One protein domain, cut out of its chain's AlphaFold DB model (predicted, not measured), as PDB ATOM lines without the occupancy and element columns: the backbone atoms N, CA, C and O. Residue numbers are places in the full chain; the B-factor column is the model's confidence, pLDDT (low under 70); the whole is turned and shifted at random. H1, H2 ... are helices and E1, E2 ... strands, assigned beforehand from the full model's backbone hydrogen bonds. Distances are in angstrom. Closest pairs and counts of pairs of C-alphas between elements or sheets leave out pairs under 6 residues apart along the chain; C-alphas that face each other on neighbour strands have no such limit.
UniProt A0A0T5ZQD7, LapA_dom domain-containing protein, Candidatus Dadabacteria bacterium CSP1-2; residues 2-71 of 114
ATOM      1  N   LYS A   2     109.652 273.800 209.654       73.62
ATOM      2  CA  LYS A   2     109.470 275.100 208.963       73.62
ATOM      3  C   LYS A   2     110.371 276.197 209.552       73.62
ATOM      4  O   LYS A   2     110.984 276.949 208.813       73.62
ATOM      5  N   PHE A   3     110.519 276.197 210.876       82.12
ATOM      6  CA  PHE A   3     111.317 277.179 211.612       82.12
ATOM      7  C   PHE A   3     112.815 277.118 211.270       82.12
ATOM      8  O   PHE A   3     113.416 278.136 210.959       82.12
ATOM      9  N   ALA A   4     113.396 275.914 211.212       89.25
ATOM     10  CA  ALA A   4     114.793 275.724 210.815       89.25
ATOM     11  C   ALA A   4     115.077 276.240 209.391       89.25
ATOM     12  O   ALA A   4     116.095 276.884 209.163       89.25
ATOM     13  N   LYS A   5     114.149 276.028 208.444       88.12
ATOM     14  CA  LYS A   5     114.270 276.568 207.079       88.12
ATOM     15  C   LYS A   5     114.288 278.098 207.074       88.12
ATOM     16  O   LYS A   5     115.095 278.683 206.366       88.12
ATOM     17  N   ILE A   6     113.439 278.734 207.883       90.06
ATOM     18  CA  ILE A   6     113.392 280.198 208.008       90.06
ATOM     19  C   ILE A   6     114.707 280.736 208.584       90.06
ATOM     20  O   ILE A   6     115.253 281.690 208.041       90.06
ATOM     21  N   ILE A   7     115.245 280.096 209.627       93.06
ATOM     22  CA  ILE A   7     116.528 280.490 210.235       93.06
ATOM     23  C   ILE A   7     117.668 280.408 209.213       93.06
ATOM     24  O   ILE A   7     118.457 281.340 209.103       93.06
ATOM     25  N   ILE A   8     117.733 279.326 208.431       93.69
ATOM     26  CA  ILE A   8     118.762 279.157 207.392       93.69
ATOM     27  C   ILE A   8     118.652 280.255 206.329       93.69
ATOM     28  O   ILE A   8     119.663 280.841 205.951       93.69
ATOM     29  N   ILE A   9     117.435 280.572 205.874       91.94
ATOM     30  CA  ILE A   9     117.204 281.645 204.895       91.94
ATOM     31  C   ILE A   9     117.632 283.001 205.469       91.94
ATOM     32  O   ILE A   9     118.306 283.766 204.784       91.94
ATOM     33  N   ALA A  10     117.288 283.286 206.727       92.50
ATOM     34  CA  ALA A  10     117.670 284.529 207.392       92.50
ATOM     35  C   ALA A  10     119.195 284.662 207.526       92.50
ATOM     36  O   ALA A  10     119.747 285.716 207.215       92.50
ATOM     37  N   LEU A  11     119.890 283.588 207.916       94.81
ATOM     38  CA  LEU A  11     121.355 283.565 207.982       94.81
ATOM     39  C   LEU A  11     121.987 283.816 206.613       94.81
ATOM     40  O   LEU A  11     122.908 284.624 206.500       94.81
ATOM     41  N   PHE A  12     121.470 283.166 205.571       94.31
ATOM     42  CA  PHE A  12     121.962 283.358 204.211       94.31
ATOM     43  C   PHE A  12     121.765 284.803 203.738       94.31
ATOM     44  O   PHE A  12     122.653 285.386 203.118       94.31
ATOM     45  N   PHE A  13     120.630 285.407 204.087       92.00
ATOM     46  CA  PHE A  13     120.334 286.799 203.768       92.00
ATOM     47  C   PHE A  13     121.290 287.775 204.471       92.00
ATOM     48  O   PHE A  13     121.836 288.669 203.826       92.00
ATOM     49  N   ILE A  14     121.555 287.572 205.766       94.81
ATOM     50  CA  ILE A  14     122.515 288.384 206.536       94.81
ATOM     51  C   ILE A  14     123.930 288.249 205.963       94.81
ATOM     52  O   ILE A  14     124.639 289.247 205.823       94.81
ATOM     53  N   LEU A  15     124.341 287.030 205.609       94.62
ATOM     54  CA  LEU A  15     125.644 286.773 205.001       94.62
ATOM     55  C   LEU A  15     125.781 287.507 203.660       94.62
ATOM     56  O   LEU A  15     126.776 288.191 203.438       94.62
ATOM     57  N   ALA A  16     124.764 287.420 202.798       88.88
ATOM     58  CA  ALA A  16     124.747 288.116 201.515       88.88
ATOM     59  C   ALA A  16     124.840 289.642 201.684       88.88
ATOM     60  O   ALA A  16     125.669 290.279 201.037       88.88
ATOM     61  N   LEU A  17     124.052 290.223 202.596       89.31
ATOM     62  CA  LEU A  17     124.121 291.650 202.937       89.31
ATOM     63  C   LEU A  17     125.516 292.059 203.407       89.31
ATOM     64  O   LEU A  17     126.056 293.067 202.955       89.31
ATOM     65  N   THR A  18     126.111 291.254 204.283       93.12
ATOM     66  CA  THR A  18     127.445 291.509 204.829       93.12
ATOM     67  C   THR A  18     128.501 291.497 203.726       93.12
ATOM     68  O   THR A  18     129.324 292.406 203.668       93.12
ATOM     69  N   LEU A  19     128.448 290.525 202.809       90.19
ATOM     70  CA  LEU A  19     129.355 290.460 201.660       90.19
ATOM     71  C   LEU A  19     129.206 291.674 200.738       90.19
ATOM     72  O   LEU A  19     130.216 292.212 200.286       90.19
ATOM     73  N   ILE A  20     127.974 292.124 200.483       87.31
ATOM     74  CA  ILE A  20     127.709 293.306 199.651       87.31
ATOM     75  C   ILE A  20     128.288 294.563 200.301       87.31
ATOM     76  O   ILE A  20     128.981 295.327 199.632       87.31
ATOM     77  N   ILE A  21     128.034 294.765 201.596       88.56
ATOM     78  CA  ILE A  21     128.508 295.945 202.332       88.56
ATOM     79  C   ILE A  21     130.037 295.948 202.420       88.56
ATOM     80  O   ILE A  21     130.660 296.971 202.155       88.56
ATOM     81  N   GLN A  22     130.662 294.810 202.737       92.62
ATOM     82  CA  GLN A  22     132.124 294.728 202.823       92.62
ATOM     83  C   GLN A  22     132.816 294.936 201.470       92.62
ATOM     84  O   GLN A  22     133.916 295.473 201.428       92.62
ATOM     85  N   ASN A  23     132.177 294.551 200.363       90.25
ATOM     86  CA  ASN A  23     132.729 294.695 199.013       90.25
ATOM     87  C   ASN A  23     132.092 295.865 198.246       90.25
ATOM     88  O   ASN A  23     132.020 295.844 197.013       90.25
ATOM     89  N   GLN A  24     131.610 296.892 198.953       84.50
ATOM     90  CA  GLN A  24     130.851 297.990 198.349       84.50
ATOM     91  C   GLN A  24     131.620 298.713 197.233       84.50
ATOM     92  O   GLN A  24     131.008 299.133 196.248       84.50
ATOM     93  N   GLU A  25     132.944 298.833 197.343       84.00
ATOM     94  CA  GLU A  25     133.789 299.453 196.313       84.00
ATOM     95  C   GLU A  25     133.706 298.702 194.975       84.00
ATOM     96  O   GLU A  25     133.500 299.307 193.919       84.00
ATOM     97  N   VAL A  26     133.743 297.368 195.020       84.00
ATOM     98  CA  VAL A  26     133.599 296.505 193.837       84.00
ATOM     99  C   VAL A  26     132.203 296.654 193.223       84.00
ATOM    100  O   VAL A  26     132.051 296.692 192.001       84.00
ATOM    101  N   PHE A  27     131.171 296.791 194.059       82.00
ATOM    102  CA  PHE A  27     129.791 296.943 193.591       82.00
ATOM    103  C   PHE A  27     129.463 298.341 193.050       82.00
ATOM    104  O   PHE A  27     128.592 298.476 192.184       82.00
ATOM    105  N   SER A  28     130.163 299.369 193.532       82.38
ATOM    106  CA  SER A  28     129.954 300.772 193.145       82.38
ATOM    107  C   SER A  28     130.791 301.190 191.937       82.38
ATOM    108  O   SER A  28     130.521 302.231 191.335       82.38
ATOM    109  N   THR A  29     131.783 300.376 191.567       85.56
ATOM    110  CA  THR A  29     132.617 300.604 190.387       85.56
ATOM    111  C   THR A  29     131.741 300.665 189.137       85.56
ATOM    112  O   THR A  29     130.925 299.772 188.883       85.56
ATOM    113  N   LYS A  30     131.898 301.754 188.376       86.81
ATOM    114  CA  LYS A  30     131.220 301.955 187.097       86.81
ATOM    115  C   LYS A  30     132.013 301.287 185.988       86.81
ATOM    116  O   LYS A  30     133.242 301.322 185.997       86.81
ATOM    117  N   PHE A  31     131.303 300.689 185.049       84.00
ATOM    118  CA  PHE A  31     131.891 300.111 183.860       84.00
ATOM    119  C   PHE A  31     130.965 300.318 182.658       84.00
ATOM    120  O   PHE A  31     129.737 300.375 182.813       84.00
ATOM    121  N   PRO A  32     131.543 300.378 181.447       85.94
ATOM    122  CA  PRO A  32     130.764 300.444 180.228       85.94
ATOM    123  C   PRO A  32     130.095 299.090 179.984       85.94
ATOM    124  O   PRO A  32     130.752 298.088 179.692       85.94
ATOM    125  N   LEU A  33     128.770 299.057 180.072       85.12
ATOM    126  CA  LEU A  33     127.973 297.916 179.652       85.12
ATOM    127  C   LEU A  33     127.565 298.106 178.191       85.12
ATOM    128  O   LEU A  33     126.883 299.068 177.826       85.12
ATOM    129  N   LYS A  34     127.976 297.153 177.357       85.62
ATOM    130  CA  LYS A  34     127.559 297.041 175.960       85.62
ATOM    131  C   LYS A  34     126.934 295.668 175.756       85.62
ATOM    132  O   LYS A  34     127.526 294.655 176.123       85.62
ATOM    133  N   LEU A  35     125.756 295.640 175.147       83.81
ATOM    134  CA  LEU A  35     125.172 294.416 174.626       83.81
ATOM    135  C   LEU A  35     125.489 294.351 173.135       83.81
ATOM    136  O   LEU A  35     125.009 295.171 172.356       83.81
ATOM    137  N   ASP A  36     126.312 293.384 172.755       85.06
ATOM    138  CA  ASP A  36     126.651 293.118 171.361       85.06
ATOM    139  C   ASP A  36     125.977 291.815 170.936       85.06
ATOM    140  O   ASP A  36     126.516 290.719 171.100       85.06
ATOM    141  N   LEU A  37     124.739 291.921 170.454       83.06
ATOM    142  CA  LEU A  37     124.123 290.835 169.710       83.06
ATOM    143  C   LEU A  37     124.568 291.031 168.262       83.06
ATOM    144  O   LEU A  37     124.498 292.135 167.739       83.06
ATOM    145  N   ARG A  38     124.995 289.962 167.585       79.62
ATOM    146  CA  ARG A  38     125.545 289.986 166.211       79.62
ATOM    147  C   ARG A  38     124.755 290.838 165.192       79.62
ATOM    148  O   ARG A  38     125.315 291.257 164.189       79.62
ATOM    149  N   VAL A  39     123.461 291.045 165.437       84.94
ATOM    150  CA  VAL A  39     122.503 291.808 164.615       84.94
ATOM    151  C   VAL A  39     121.999 293.095 165.285       84.94
ATOM    152  O   VAL A  39     121.326 293.891 164.638       84.94
ATOM    153  N   TYR A  40     122.281 293.301 166.574       78.94
ATOM    154  CA  TYR A  40     121.756 294.407 167.368       78.94
ATOM    155  C   TYR A  40     122.738 294.822 168.471       78.94
ATOM    156  O   TYR A  40     123.036 294.053 169.384       78.94
ATOM    157  N   GLN A  41     123.220 296.061 168.408       81.31
ATOM    158  CA  GLN A  41     124.101 296.626 169.427       81.31
ATOM    159  C   GLN A  41     123.344 297.638 170.280       81.31
ATOM    160  O   GLN A  41     122.687 298.536 169.757       81.31
ATOM    161  N   ILE A  42     123.464 297.501 171.599       80.94
ATOM    162  CA  ILE A  42     122.923 298.448 172.573       80.94
ATOM    163  C   ILE A  42     124.072 298.923 173.466       80.94
ATOM    164  O   ILE A  42     124.799 298.104 174.033       80.94
ATOM    165  N   GLY A  43     124.227 300.240 173.601       75.06
ATOM    166  CA  GLY A  43     125.260 300.870 174.429       75.06
ATOM    167  C   GLY A  43     126.379 301.555 173.630       75.06
ATOM    168  O   GLY A  43     126.316 301.603 172.399       75.06
ATOM    169  N   PRO A  44     127.405 302.094 174.317       82.44
ATOM    170  CA  PRO A  44     127.738 301.852 175.727       82.44
ATOM    171  C   PRO A  44     126.908 302.680 176.723       82.44
ATOM    172  O   PRO A  44     126.662 303.865 176.505       82.44
ATOM    173  N   TYR A  45     126.522 302.056 177.839       84.00
ATOM    174  CA  TYR A  45     125.969 302.741 179.011       84.00
ATOM    175  C   TYR A  45     126.883 302.528 180.211       84.00
ATOM    176  O   TYR A  45     127.257 301.397 180.512       84.00
ATOM    177  N   GLU A  46     127.197 303.600 180.926       86.88
ATOM    178  CA  GLU A  46     127.899 303.504 182.203       86.88
ATOM    179  C   GLU A  46     126.938 302.982 183.269       86.88
ATOM    180  O   GLU A  46     125.954 303.641 183.616       86.88
ATOM    181  N   THR A  47     127.220 301.794 183.791       86.50
ATOM    182  CA  THR A  47     126.432 301.170 184.855       86.50
ATOM    183  C   THR A  47     127.348 300.677 185.964       86.50
ATOM    184  O   THR A  47     128.551 300.538 185.770       86.50
ATOM    185  N   SER A  48     126.793 300.419 187.143       87.75
ATOM    186  CA  SER A  48     127.526 299.808 188.249       87.75
ATOM    187  C   SER A  48     127.063 298.376 188.492       87.75
ATOM    188  O   SER A  48     125.931 297.991 188.186       87.75
ATOM    189  N   ASN A  49     127.950 297.572 189.078       86.75
ATOM    190  CA  ASN A  49     127.690 296.160 189.374       86.75
ATOM    191  C   ASN A  49     126.445 295.971 190.253       86.75
ATOM    192  O   ASN A  49     125.720 294.987 190.098       86.75
ATOM    193  N   ILE A  50     126.151 296.930 191.136       86.44
ATOM    194  CA  ILE A  50     124.958 296.875 191.987       86.44
ATOM    195  C   ILE A  50     123.653 296.924 191.183       86.44
ATOM    196  O   ILE A  50     122.705 296.222 191.527       86.44
ATOM    197  N   VAL A  51     123.606 297.680 190.079       87.50
ATOM    198  CA  VAL A  51     122.422 297.753 189.206       87.50
ATOM    199  C   VAL A  51     122.174 296.394 188.560       87.50
ATOM    200  O   VAL A  51     121.050 295.897 188.561       87.50
ATOM    201  N   LEU A  52     123.238 295.751 188.079       86.94
ATOM    202  CA  LEU A  52     123.172 294.421 187.475       86.94
ATOM    203  C   LEU A  52     122.717 293.353 188.473       86.94
ATOM    204  O   LEU A  52     121.873 292.520 188.140       86.94
ATOM    205  N   LEU A  53     123.215 293.420 189.709       87.06
ATOM    206  CA  LEU A  53     122.806 292.527 190.791       87.06
ATOM    207  C   LEU A  53     121.317 292.693 191.115       87.06
ATOM    208  O   LEU A  53     120.596 291.698 191.203       87.06
ATOM    209  N   VAL A  54     120.831 293.933 191.230       88.88
ATOM    210  CA  VAL A  54     119.408 294.218 191.471       88.88
ATOM    211  C   VAL A  54     118.541 293.706 190.318       88.88
ATOM    212  O   VAL A  54     117.534 293.042 190.565       88.88
ATOM    213  N   CYS A  55     118.937 293.938 189.064       90.88
ATOM    214  CA  CYS A  55     118.216 293.414 187.902       90.88
ATOM    215  C   CYS A  55     118.154 291.878 187.906       90.88
ATOM    216  O   CYS A  55     117.080 291.310 187.702       90.88
ATOM    217  N   ALA A  56     119.270 291.200 188.186       90.06
ATOM    218  CA  ALA A  56     119.314 289.740 188.274       90.06
ATOM    219  C   ALA A  56     118.421 289.204 189.407       90.06
ATOM    220  O   ALA A  56     117.687 288.232 189.213       90.06
ATOM    221  N   PHE A  57     118.427 289.867 190.566       89.88
ATOM    222  CA  PHE A  57     117.549 289.523 191.682       89.88
ATOM    223  C   PHE A  57     116.069 289.658 191.306       89.88
ATOM    224  O   PHE A  57     115.294 288.733 191.547       89.88
ATOM    225  N   LEU A  58     115.676 290.764 190.665       94.44
ATOM    226  CA  LEU A  58     114.296 290.983 190.220       94.44
ATOM    227  C   LEU A  58     113.833 289.911 189.228       94.44
ATOM    228  O   LEU A  58     112.724 289.395 189.363       94.44
ATOM    229  N   ILE A  59     114.689 289.527 188.279       94.94
ATOM    230  CA  ILE A  59     114.403 288.420 187.357       94.94
ATOM    231  C   ILE A  59     114.169 287.125 188.146       94.94
ATOM    232  O   ILE A  59     113.170 286.440 187.925       94.94
ATOM    233  N   GLY A  60     115.033 286.820 189.118       93.44
ATOM    234  CA  GLY A  60     114.868 285.665 190.003       93.44
ATOM    235  C   GLY A  60     113.548 285.680 190.782       93.44
ATOM    236  O   GLY A  60     112.873 284.653 190.858       93.44
ATOM    237  N   VAL A  61     113.134 286.839 191.306       93.06
ATOM    238  CA  VAL A  61     111.841 287.010 191.997       93.06
ATOM    239  C   VAL A  61     110.673 286.725 191.054       93.06
ATOM    240  O   VAL A  61     109.755 285.996 191.431       93.06
ATOM    241  N   ILE A  62     110.717 287.232 189.821       95.69
ATOM    242  CA  ILE A  62     109.682 286.967 188.812       95.69
ATOM    243  C   ILE A  62     109.579 285.461 188.536       95.69
ATOM    244  O   ILE A  62     108.478 284.908 188.558       95.69
ATOM    245  N   PHE A  63     110.713 284.777 188.350       93.75
ATOM    246  CA  PHE A  63     110.731 283.322 188.166       93.75
ATOM    247  C   PHE A  63     110.188 282.567 189.383       93.75
ATOM    248  O   PHE A  63     109.417 281.622 189.216       93.75
ATOM    249  N   ALA A  64     110.537 282.983 190.601       92.62
ATOM    250  CA  ALA A  64     110.040 282.361 191.825       92.62
ATOM    251  C   ALA A  64     108.517 282.516 191.973       92.62
ATOM    252  O   ALA A  64     107.832 281.554 192.330       92.62
ATOM    253  N   ILE A  65     107.975 283.697 191.654       92.81
ATOM    254  CA  ILE A  65     106.527 283.950 191.650       92.81
ATOM    255  C   ILE A  65     105.843 283.076 190.601       92.81
ATOM    256  O   ILE A  65     104.858 282.406 190.916       92.81
ATOM    257  N   ALA A  66     106.379 283.040 189.377       92.62
ATOM    258  CA  ALA A  66     105.840 282.211 188.307       92.62
ATOM    259  C   ALA A  66     105.817 280.733 188.723       92.62
ATOM    260  O   ALA A  66     104.777 280.080 188.635       92.62
ATOM    261  N   TRP A  67     106.922 280.222 189.267       90.69
ATOM    262  CA  TRP A  67     107.012 278.849 189.762       90.69
ATOM    263  C   TRP A  67     106.012 278.566 190.888       90.69
ATOM    264  O   TRP A  67     105.338 277.535 190.881       90.69
ATOM    265  N   GLY A  68     105.869 279.493 191.838       90.06
ATOM    266  CA  GLY A  68     104.885 279.397 192.915       90.06
ATOM    267  C   GLY A  68     103.447 279.339 192.394       90.06
ATOM    268  O   GLY A  68     102.654 278.522 192.871       90.06
ATOM    269  N   ALA A  69     103.123 280.142 191.378       90.19
ATOM    270  CA  ALA A  69     101.820 280.124 190.722       90.19
ATOM    271  C   ALA A  69     101.561 278.785 190.010       90.19
ATOM    272  O   ALA A  69     100.512 278.173 190.228       90.19
ATOM    273  N   PHE A  70     102.529 278.278 189.237       89.62
ATOM    274  CA  PHE A  70     102.435 276.956 188.602       89.62
ATOM    275  C   PHE A  70     102.237 275.838 189.633       89.62
ATOM    276  O   PHE A  70     101.356 274.988 189.473       89.62
ATOM    277  N   TYR A  71     102.997 275.864 190.729       87.00
ATOM    278  CA  TYR A  71     102.868 274.886 191.803       87.00
ATOM    279  C   TYR A  71     101.476 274.932 192.450       87.00
ATOM    280  O   TYR A  71     100.846 273.888 192.624       87.00
TER     281      TYR A  71
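AT A GLANCE: This is residues 2 to 71 of the 114 residues of the protein "LapA_dom domain-containing protein" of Candidatus Dadabacteria bacterium CSP1-2 (UniProt A0A0T5ZQD7). A strand hairpin, E1 and E2, and two long helical arms, H1 and H3, spread in a flat fan from a joint at short H2, with a gap between the arms. The 70 printed residues, class mixed, hold three helices and two antiparallel strands, in order H1, H2, E1, E2, H3. The whole is only just extended, close to loose: radius of gyration of the C-alphas 16.7 A, spans 48 by 36 by 12 A.

HOW THE PARTS SIT: E1, residues 30 to 37, and E2, residues 40 to 48, form an antiparallel hairpin; N 33 and O 45, 2.8 A apart, are within hydrogen-bond range. E2 bends by 58 degrees at residue 45. H3, residues 49 to 71, touches H2, residues 24 to 28, with residues 49 to 50 alone; the closest C-alphas, Phe 27 and Asn 49, are 4.8 A apart. H1, residues 2 to 22, is apart from H3. In H1, H2 and H3 every O i to N i+4 pair is within hydrogen-bond range.

IN THESE COORDINATES: H1, 30.6 A long, begins at C-alpha 2 (109.470, 275.100, 208.963); H3, 32.8 A, ends at C-alpha 71 (102.868, 274.886, 191.803).

THE WHOLE: The printed part has no cut; no printed residue is under 70 in pLDDT.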